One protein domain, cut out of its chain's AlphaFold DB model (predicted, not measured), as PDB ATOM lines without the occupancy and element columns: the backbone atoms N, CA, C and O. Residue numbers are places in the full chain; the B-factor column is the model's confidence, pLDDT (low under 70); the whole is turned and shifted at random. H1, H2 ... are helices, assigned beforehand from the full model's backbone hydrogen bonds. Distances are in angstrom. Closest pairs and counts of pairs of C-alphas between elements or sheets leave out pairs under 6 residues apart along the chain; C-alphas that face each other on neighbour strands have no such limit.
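What this domain is: This is residues 9 to 68 of the 68 residues of an uncharacterized protein of Thermoleophilaceae bacterium (UniProt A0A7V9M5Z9). Four helices follow one another as an open, angular chain with an empty middle: H2 and H3 form the two arms of a wide V, joined by the loop of residues 38 to 44. H1 crosses near the first part of H2, and the short H4 turns a corner at the far end of H3. The printed part has 60 residues, with H1, H2, H3 and H4 in that order and no named strand; the class is all helix. It is loose, with a radius of gyration of the C-alphas of 14.8 A and spans of 39 by 29 by 18 A.

How they stand to each other: H1, residues 9 to 22, and H2, residues 26 to 37, are close but not clearly touching; their closest C-alphas, those of Ala 15 and Ile 29, are 6.5 A apart. They run opposite ways at a steep tilt of 63 degrees. H2 is close to but not clearly touching H3, residues 45 to 58, with the C-alphas of Ala 37 and Gln 45 closest at 7.2 A; at 70.4 degrees they are only just about perpendicular. H3 and H4, residues 60 to 66, are close but not clearly touching, about perpendicular at 83 degrees, with the C-alphas of Thr 56 and Phe 63 closest at 7.3 A. H1 is apart from H3 and H4, and H2 from H4. In H1, H2, H3 and H4 every O i to N i+4 pair is within hydrogen-bond range.

Where its parts are: H1 begins at C-alpha 9 (-14.753, 50.238, 35.036) and is 19.7 A long. H2 measures 16.5 A, H3 19.9 A and H4 10.1 A from first to last C-alpha. H4 ends at C-alpha 66 (-34.851, 59.552, 35.848).

The domain as a whole: The C-alphas farthest apart, those of Arg 21 and Arg 68, are 39.7 A apart. The printed part has no cut and no long link. pLDDT is under 70 at residue 24, residues 36 to 46 and residues 67 to 68.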
ATOM      1  N   GLU A   9     -15.983  50.577  35.745       72.12
ATOM      2  CA  GLU A   9     -14.753  50.238  35.036       72.12
ATOM      3  C   GLU A   9     -14.268  48.811  35.352       72.12
ATOM      4  O   GLU A   9     -13.881  48.069  34.448       72.12
ATOM      5  N   LEU A  10     -14.337  48.384  36.619       76.06
ATOM      6  CA  LEU A  10     -14.017  47.017  37.027       76.06
ATOM      7  C   LEU A  10     -15.048  46.023  36.487       76.06
ATOM      8  O   LEU A  10     -14.664  44.945  36.042       76.06
ATOM      9  N   LEU A  11     -16.334  46.382  36.494       75.88
ATOM     10  CA  LEU A  11     -17.399  45.549  35.929       75.88
ATOM     11  C   LEU A  11     -17.213  45.337  34.426       75.88
ATOM     12  O   LEU A  11     -17.250  44.196  33.971       75.88
ATOM     13  N   LEU A  12     -16.948  46.405  33.671       78.25
ATOM     14  CA  LEU A  12     -16.690  46.335  32.232       78.25
ATOM     15  C   LEU A  12     -15.443  45.507  31.921       78.25
ATOM     16  O   LEU A  12     -15.458  44.685  31.011       78.25
ATOM     17  N   ARG A  13     -14.382  45.669  32.715       80.94
ATOM     18  CA  ARG A  13     -13.152  44.898  32.537       80.94
ATOM     19  C   ARG A  13     -13.356  43.408  32.794       80.94
ATOM     20  O   ARG A  13     -12.888  42.587  32.013       80.94
ATOM     21  N   VAL A  14     -14.059  43.056  33.870       80.50
ATOM     22  CA  VAL A  14     -14.395  41.657  34.170       80.50
ATOM     23  C   VAL A  14     -15.304  41.087  33.082       80.50
ATOM     24  O   VAL A  14     -15.084  39.964  32.641       80.50
ATOM     25  N   ALA A  15     -16.281  41.861  32.603       74.88
ATOM     26  CA  ALA A  15     -17.168  41.457  31.518       74.88
ATOM     27  C   ALA A  15     -16.399  41.149  30.222       74.88
ATOM     28  O   ALA A  15     -16.609  40.096  29.620       74.88
ATOM     29  N   ASP A  16     -15.469  42.015  29.823       82.50
ATOM     30  CA  ASP A  16     -14.648  41.802  28.629       82.50
ATOM     31  C   ASP A  16     -13.676  40.626  28.779       82.50
ATOM     32  O   ASP A  16     -13.538  39.826  27.852       82.50
ATOM     33  N   GLU A  17     -13.041  40.462  29.942       81.81
ATOM     34  CA  GLU A  17     -12.172  39.308  30.211       81.81
ATOM     35  C   GLU A  17     -12.958  37.985  30.167       81.81
ATOM     36  O   GLU A  17     -12.457  36.976  29.666       81.81
ATOM     37  N   LEU A  18     -14.204  37.981  30.650       74.56
ATOM     38  CA  LEU A  18     -15.079  36.810  30.612       74.56
ATOM     39  C   LEU A  18     -15.592  36.508  29.199       74.56
ATOM     40  O   LEU A  18     -15.522  35.349  28.785       74.56
ATOM     41  N   ARG A  19     -16.010  37.527  28.434       75.62
ATOM     42  CA  ARG A  19     -16.344  37.406  27.000       75.62
ATOM     43  C   ARG A  19     -15.199  36.785  26.213       75.62
ATOM     44  O   ARG A  19     -15.399  35.826  25.478       75.62
ATOM     45  N   GLN A  20     -13.984  37.308  26.387       81.56
ATOM     46  CA  GLN A  20     -12.809  36.836  25.648       81.56
ATOM     47  C   GLN A  20     -12.411  35.406  26.010       81.56
ATOM     48  O   GLN A  20     -11.897  34.676  25.166       81.56
ATOM     49  N   ARG A  21     -12.599  35.010  27.271       77.75
ATOM     50  CA  ARG A  21     -12.116  33.722  27.777       77.75
ATOM     51  C   ARG A  21     -13.123  32.587  27.629       77.75
ATOM     52  O   ARG A  21     -12.703  31.436  27.533       77.75
ATOM     53  N   TYR A  22     -14.413  32.899  27.662       72.25
ATOM     54  CA  TYR A  22     -15.477  31.902  27.758       72.25
ATOM     55  C   TYR A  22     -16.586  32.089  26.716       72.25
ATOM     56  O   TYR A  22     -17.577  31.373  26.792       72.25
ATOM     57  N   GLU A  23     -16.430  33.029  25.774       77.50
ATOM     58  CA  GLU A  23     -17.442  33.376  24.760       77.50
ATOM     59  C   GLU A  23     -18.811  33.737  25.366       77.50
ATOM     60  O   GLU A  23     -19.838  33.610  24.709       77.50
ATOM     61  N   LEU A  24     -18.820  34.191  26.625       68.88
ATOM     62  CA  LEU A  24     -20.039  34.541  27.351       68.88
ATOM     63  C   LEU A  24     -20.626  35.825  26.785       68.88
ATOM     64  O   LEU A  24     -19.908  36.815  26.656       68.88
ATOM     65  N   ASP A  25     -21.917  35.832  26.494       74.56
ATOM     66  CA  ASP A  25     -22.597  37.030  26.018       74.56
ATOM     67  C   ASP A  25     -23.094  37.927  27.176       74.56
ATOM     68  O   ASP A  25     -22.816  37.718  28.363       74.56
ATOM     69  N   ASP A  26     -23.797  39.005  26.831       73.69
ATOM     70  CA  ASP A  26     -24.325  39.974  27.797       73.69
ATOM     71  C   ASP A  26     -25.336  39.357  28.771       73.69
ATOM     72  O   ASP A  26     -25.497  39.854  29.890       73.69
ATOM     73  N   GLU A  27     -26.050  38.319  28.341       78.88
ATOM     74  CA  GLU A  27     -27.043  37.615  29.142       78.88
ATOM     75  C   GLU A  27     -26.350  36.691  30.144       78.88
ATOM     76  O   GLU A  27     -26.662  36.732  31.339       78.88
ATOM     77  N   ASP A  28     -25.320  35.974  29.699       76.12
ATOM     78  CA  ASP A  28     -24.479  35.132  30.547       76.12
ATOM     79  C   ASP A  28     -23.798  35.925  31.671       76.12
ATOM     80  O   ASP A  28     -23.749  35.495  32.830       76.12
ATOM     81  N   ILE A  29     -23.296  37.121  31.358       74.25
ATOM     82  CA  ILE A  29     -22.635  37.989  32.341       74.25
ATOM     83  C   ILE A  29     -23.639  38.513  33.368       74.25
ATOM     84  O   ILE A  29     -23.334  38.539  34.565       74.25
ATOM     85  N   ARG A  30     -24.852  38.887  32.942       75.19
ATOM     86  CA  ARG A  30     -25.920  39.275  33.877       75.19
ATOM     87  C   ARG A  30     -26.321  38.108  34.774       75.19
ATOM     88  O   ARG A  30     -26.477  38.307  35.978       75.19
ATOM     89  N   ALA A  31     -26.438  36.903  34.219       79.62
ATOM     90  CA  ALA A  31     -26.769  35.702  34.978       79.62
ATOM     91  C   ALA A  31     -25.685  35.362  36.016       79.62
ATOM     92  O   ALA A  31     -25.998  35.028  37.162       79.62
ATOM     93  N   LEU A  32     -24.407  35.502  35.655       75.38
ATOM     94  CA  LEU A  32     -23.293  35.337  36.587       75.38
ATOM     95  C   LEU A  32     -23.298  36.414  37.679       75.38
ATOM     96  O   LEU A  32     -23.140  36.089  38.854       75.38
ATOM     97  N   GLY A  33     -23.514  37.677  37.308       74.00
ATOM     98  CA  GLY A  33     -23.627  38.790  38.249       74.00
ATOM     99  C   GLY A  33     -24.745  38.576  39.272       74.00
ATOM    100  O   GLY A  33     -24.507  38.731  40.468       74.00
ATOM    101  N   ALA A  34     -25.925  38.132  38.826       73.56
ATOM    102  CA  ALA A  34     -27.047  37.794  39.702       73.56
ATOM    103  C   ALA A  34     -26.703  36.640  40.659       73.56
ATOM    104  O   ALA A  34     -26.911  36.743  41.864       73.56
ATOM    105  N   ARG A  35     -26.074  35.571  40.149       73.00
ATOM    106  CA  ARG A  35     -25.629  34.444  40.986       73.00
ATOM    107  C   ARG A  35     -24.600  34.843  42.037       73.00
ATOM    108  O   ARG A  35     -24.610  34.272  43.120       73.00
ATOM    109  N   LEU A  36     -23.699  35.769  41.719       67.69
ATOM    110  CA  LEU A  36     -22.715  36.280  42.674       67.69
ATOM    111  C   LEU A  36     -23.350  37.232  43.692       67.69
ATOM    112  O   LEU A  36     -22.935  37.246  44.845       67.69
ATOM    113  N   ALA A  37     -24.356  38.010  43.296       68.25
ATOM    114  CA  ALA A  37     -25.099  38.858  44.225       68.25
ATOM    115  C   ALA A  37     -25.858  38.034  45.282       68.25
ATOM    116  O   ALA A  37     -25.943  38.459  46.433       68.25
ATOM    117  N   ASP A  38     -26.335  36.847  44.894       68.12
ATOM    118  CA  ASP A  38     -27.111  35.938  45.743       68.12
ATOM    119  C   ASP A  38     -26.281  34.806  46.385       68.12
ATOM    120  O   ASP A  38     -26.849  33.958  47.076       68.12
ATOM    121  N   ASP A  39     -24.954  34.735  46.182       66.88
ATOM    122  CA  ASP A  39     -24.138  33.662  46.778       66.88
ATOM    123  C   ASP A  39     -23.997  33.891  48.295       66.88
ATOM    124  O   ASP A  39     -23.325  34.837  48.714       66.88
ATOM    125  N   PRO A  40     -24.547  33.010  49.152       60.69
ATOM    126  CA  PRO A  40     -24.510  33.181  50.605       60.69
ATOM    127  C   PRO A  40     -23.094  33.071  51.194       60.69
ATOM    128  O   PRO A  40     -22.893  33.391  52.362       60.69
ATOM    129  N   ARG A  41     -22.101  32.620  50.411       65.31
ATOM    130  CA  ARG A  41     -20.676  32.621  50.791       65.31
ATOM    131  C   ARG A  41     -20.011  33.977  50.555       65.31
ATOM    132  O   ARG A  41     -18.923  34.223  51.074       65.31
ATOM    133  N   LEU A  42     -20.631  34.853  49.767       62.72
ATOM    134  CA  LEU A  42     -20.237  36.247  49.631       62.72
ATOM    135  C   LEU A  42     -20.960  37.040  50.727       62.72
ATOM    136  O   LEU A  42     -21.998  37.651  50.499       62.72
ATOM    137  N   GLU A  43     -20.387  37.052  51.934       61.56
ATOM    138  CA  GLU A  43     -20.919  37.725  53.140       61.56
ATOM    139  C   GLU A  43     -21.002  39.270  53.042       61.56
ATOM    140  O   GLU A  43     -21.001  39.975  54.046       61.56
ATOM    141  N   ARG A  44     -21.065  39.843  51.837       68.88
ATOM    142  CA  ARG A  44     -21.137  41.295  51.616       68.88
ATOM    143  C   ARG A  44     -22.532  41.790  51.276       68.88
ATOM    144  O   ARG A  44     -22.688  42.969  50.990       68.88
ATOM    145  N   GLN A  45     -23.557  40.938  51.310       66.81
ATOM    146  CA  GLN A  45     -24.929  41.352  50.997       66.81
ATOM    147  C   GLN A  45     -25.374  42.551  51.855       66.81
ATOM    148  O   GLN A  45     -25.892  43.531  51.323       66.81
ATOM    149  N   ALA A  46     -25.084  42.520  53.160       68.75
ATOM    150  CA  ALA A  46     -25.366  43.631  54.069       68.75
ATOM    151  C   ALA A  46     -24.555  44.900  53.728       68.75
ATOM    152  O   ALA A  46     -25.085  46.008  53.782       68.75
ATOM    153  N   GLU A  47     -23.290  44.752  53.325       70.00
ATOM    154  CA  GLU A  47     -22.435  45.873  52.910       70.00
ATOM    155  C   GLU A  47     -22.907  46.497  51.588       70.00
ATOM    156  O   GLU A  47     -22.897  47.721  51.445       70.00
ATOM    157  N   ASN A  48     -23.363  45.665  50.650       70.06
ATOM    158  CA  ASN A  48     -23.894  46.071  49.351       70.06
ATOM    159  C   ASN A  48     -25.231  46.802  49.500       70.06
ATOM    160  O   ASN A  48     -25.413  47.854  48.894       70.06
ATOM    161  N   LEU A  49     -26.135  46.291  50.343       75.44
ATOM    162  CA  LEU A  49     -27.389  46.966  50.691       75.44
ATOM    163  C   LEU A  49     -27.119  48.331  51.326       75.44
ATOM    164  O   LEU A  49     -27.627  49.345  50.852       75.44
ATOM    165  N   ALA A  50     -26.235  48.382  52.324       77.81
ATOM    166  CA  ALA A  50     -25.876  49.637  52.975       77.81
ATOM    167  C   ALA A  50     -25.189  50.623  52.010       77.81
ATOM    168  O   ALA A  50     -25.327  51.839  52.151       77.81
ATOM    169  N   PHE A  51     -24.415  50.131  51.039       79.12
ATOM    170  CA  PHE A  51     -23.849  50.963  49.980       79.12
ATOM    171  C   PHE A  51     -24.935  51.514  49.053       79.12
ATOM    172  O   PHE A  51     -24.932  52.718  48.798       79.12
ATOM    173  N   ALA A  52     -25.858  50.666  48.594       74.50
ATOM    174  CA  ALA A  52     -26.949  51.060  47.713       74.50
ATOM    175  C   ALA A  52     -27.805  52.163  48.349       74.50
ATOM    176  O   ALA A  52     -28.010  53.191  47.711       74.50
ATOM    177  N   GLU A  53     -28.191  52.013  49.621       79.44
ATOM    178  CA  GLU A  53     -28.954  53.030  50.361       79.44
ATOM    179  C   GLU A  53     -28.219  54.379  50.430       79.44
ATOM    180  O   GLU A  53     -28.774  55.423  50.078       79.44
ATOM    181  N   ARG A  54     -26.932  54.375  50.812       85.88
ATOM    182  CA  ARG A  54     -26.128  55.611  50.855       85.88
ATOM    183  C   ARG A  54     -25.973  56.245  49.477       85.88
ATOM    184  O   ARG A  54     -25.941  57.472  49.361       85.88
ATOM    185  N   PHE A  55     -25.834  55.425  48.441       75.19
ATOM    186  CA  PHE A  55     -25.638  55.885  47.075       75.19
ATOM    187  C   PHE A  55     -26.904  56.532  46.509       75.19
ATOM    188  O   PHE A  55     -26.814  57.627  45.948       75.19
ATOM    189  N   THR A  56     -28.070  55.909  46.713       82.50
ATOM    190  CA  THR A  56     -29.367  56.468  46.308       82.50
ATOM    191  C   THR A  56     -29.683  57.754  47.053       82.50
ATOM    192  O   THR A  56     -30.157  58.704  46.439       82.50
ATOM    193  N   ASP A  57     -29.353  57.839  48.343       85.81
ATOM    194  CA  ASP A  57     -29.578  59.059  49.122       85.81
ATOM    195  C   ASP A  57     -28.660  60.206  48.694       85.81
ATOM    196  O   ASP A  57     -29.118  61.337  48.539       85.81
ATOM    197  N   SER A  58     -27.383  59.919  48.426       86.25
ATOM    198  CA  SER A  58     -26.412  60.938  47.997       86.25
ATOM    199  C   SER A  58     -26.694  61.486  46.593       86.25
ATOM    200  O   SER A  58     -26.266  62.589  46.269       86.25
ATOM    201  N   HIS A  59     -27.413  60.729  45.761       82.75
ATOM    202  CA  HIS A  59     -27.733  61.093  44.377       82.75
ATOM    203  C   HIS A  59     -29.244  61.165  44.133       82.75
ATOM    204  O   HIS A  59     -29.695  61.001  42.996       82.75
ATOM    205  N   ARG A  60     -30.032  61.421  45.185       82.69
ATOM    206  CA  ARG A  60     -31.499  61.351  45.152       82.69
ATOM    207  C   ARG A  60     -32.111  62.178  44.019       82.69
ATOM    208  O   ARG A  60     -32.903  61.649  43.251       82.69
ATOM    209  N   GLU A  61     -31.647  63.413  43.816       80.88
ATOM    210  CA  GLU A  61     -32.106  64.271  42.706       80.88
ATOM    211  C   GLU A  61     -31.874  63.656  41.315       80.88
ATOM    212  O   GLU A  61     -32.665  63.861  40.394       80.88
ATOM    213  N   THR A  62     -30.794  62.888  41.139       76.06
ATOM    214  CA  THR A  62     -30.507  62.216  39.864       76.06
ATOM    215  C   THR A  62     -31.511  61.100  39.601       76.06
ATOM    216  O   THR A  62     -32.012  60.993  38.481       76.06
ATOM    217  N   PHE A  63     -31.834  60.305  40.622       72.69
ATOM    218  CA  PHE A  63     -32.815  59.229  40.509       72.69
ATOM    219  C   PHE A  63     -34.246  59.764  40.364       72.69
ATOM    220  O   PHE A  63     -34.972  59.300  39.487       72.69
ATOM    221  N   ASP A  64     -34.617  60.806  41.113       77.19
ATOM    222  CA  ASP A  64     -35.928  61.465  41.012       77.19
ATOM    223  C   ASP A  64     -36.184  62.048  39.612       77.19
ATOM    224  O   ASP A  64     -37.321  62.084  39.137       77.19
ATOM    225  N   ARG A  65     -35.126  62.499  38.930       70.56
ATOM    226  CA  ARG A  65     -35.195  62.999  37.552       70.56
ATOM    227  C   ARG A  65     -35.355  61.882  36.519       70.56
ATOM    228  O   ARG A  65     -36.004  62.114  35.508       70.56
ATOM    229  N   LEU A  66     -34.756  60.713  36.747       70.00
ATOM    230  CA  LEU A  66     -34.851  59.552  35.848       70.00
ATOM    231  C   LEU A  66     -36.178  58.792  35.990       70.00
ATOM    232  O   LEU A  66     -36.568  58.079  35.072       70.00
ATOM    233  N   ALA A  67     -36.865  58.934  37.125       67.62
ATOM    234  CA  ALA A  67     -38.166  58.317  37.382       67.62
ATOM    235  C   ALA A  67     -39.361  59.079  36.760       67.62
ATOM    236  O   ALA A  67     -40.511  58.703  36.999       67.62
ATOM    237  N   ARG A  68     -39.107  60.150  35.997       50.50
ATOM    238  CA  ARG A  68     -40.102  60.939  35.255       50.50
ATOM    239  C   ARG A  68     -39.964  60.706  33.760       50.50
ATOM    240  O   ARG A  68     -41.022  60.692  33.096       50.50
TER     241      ARG A  68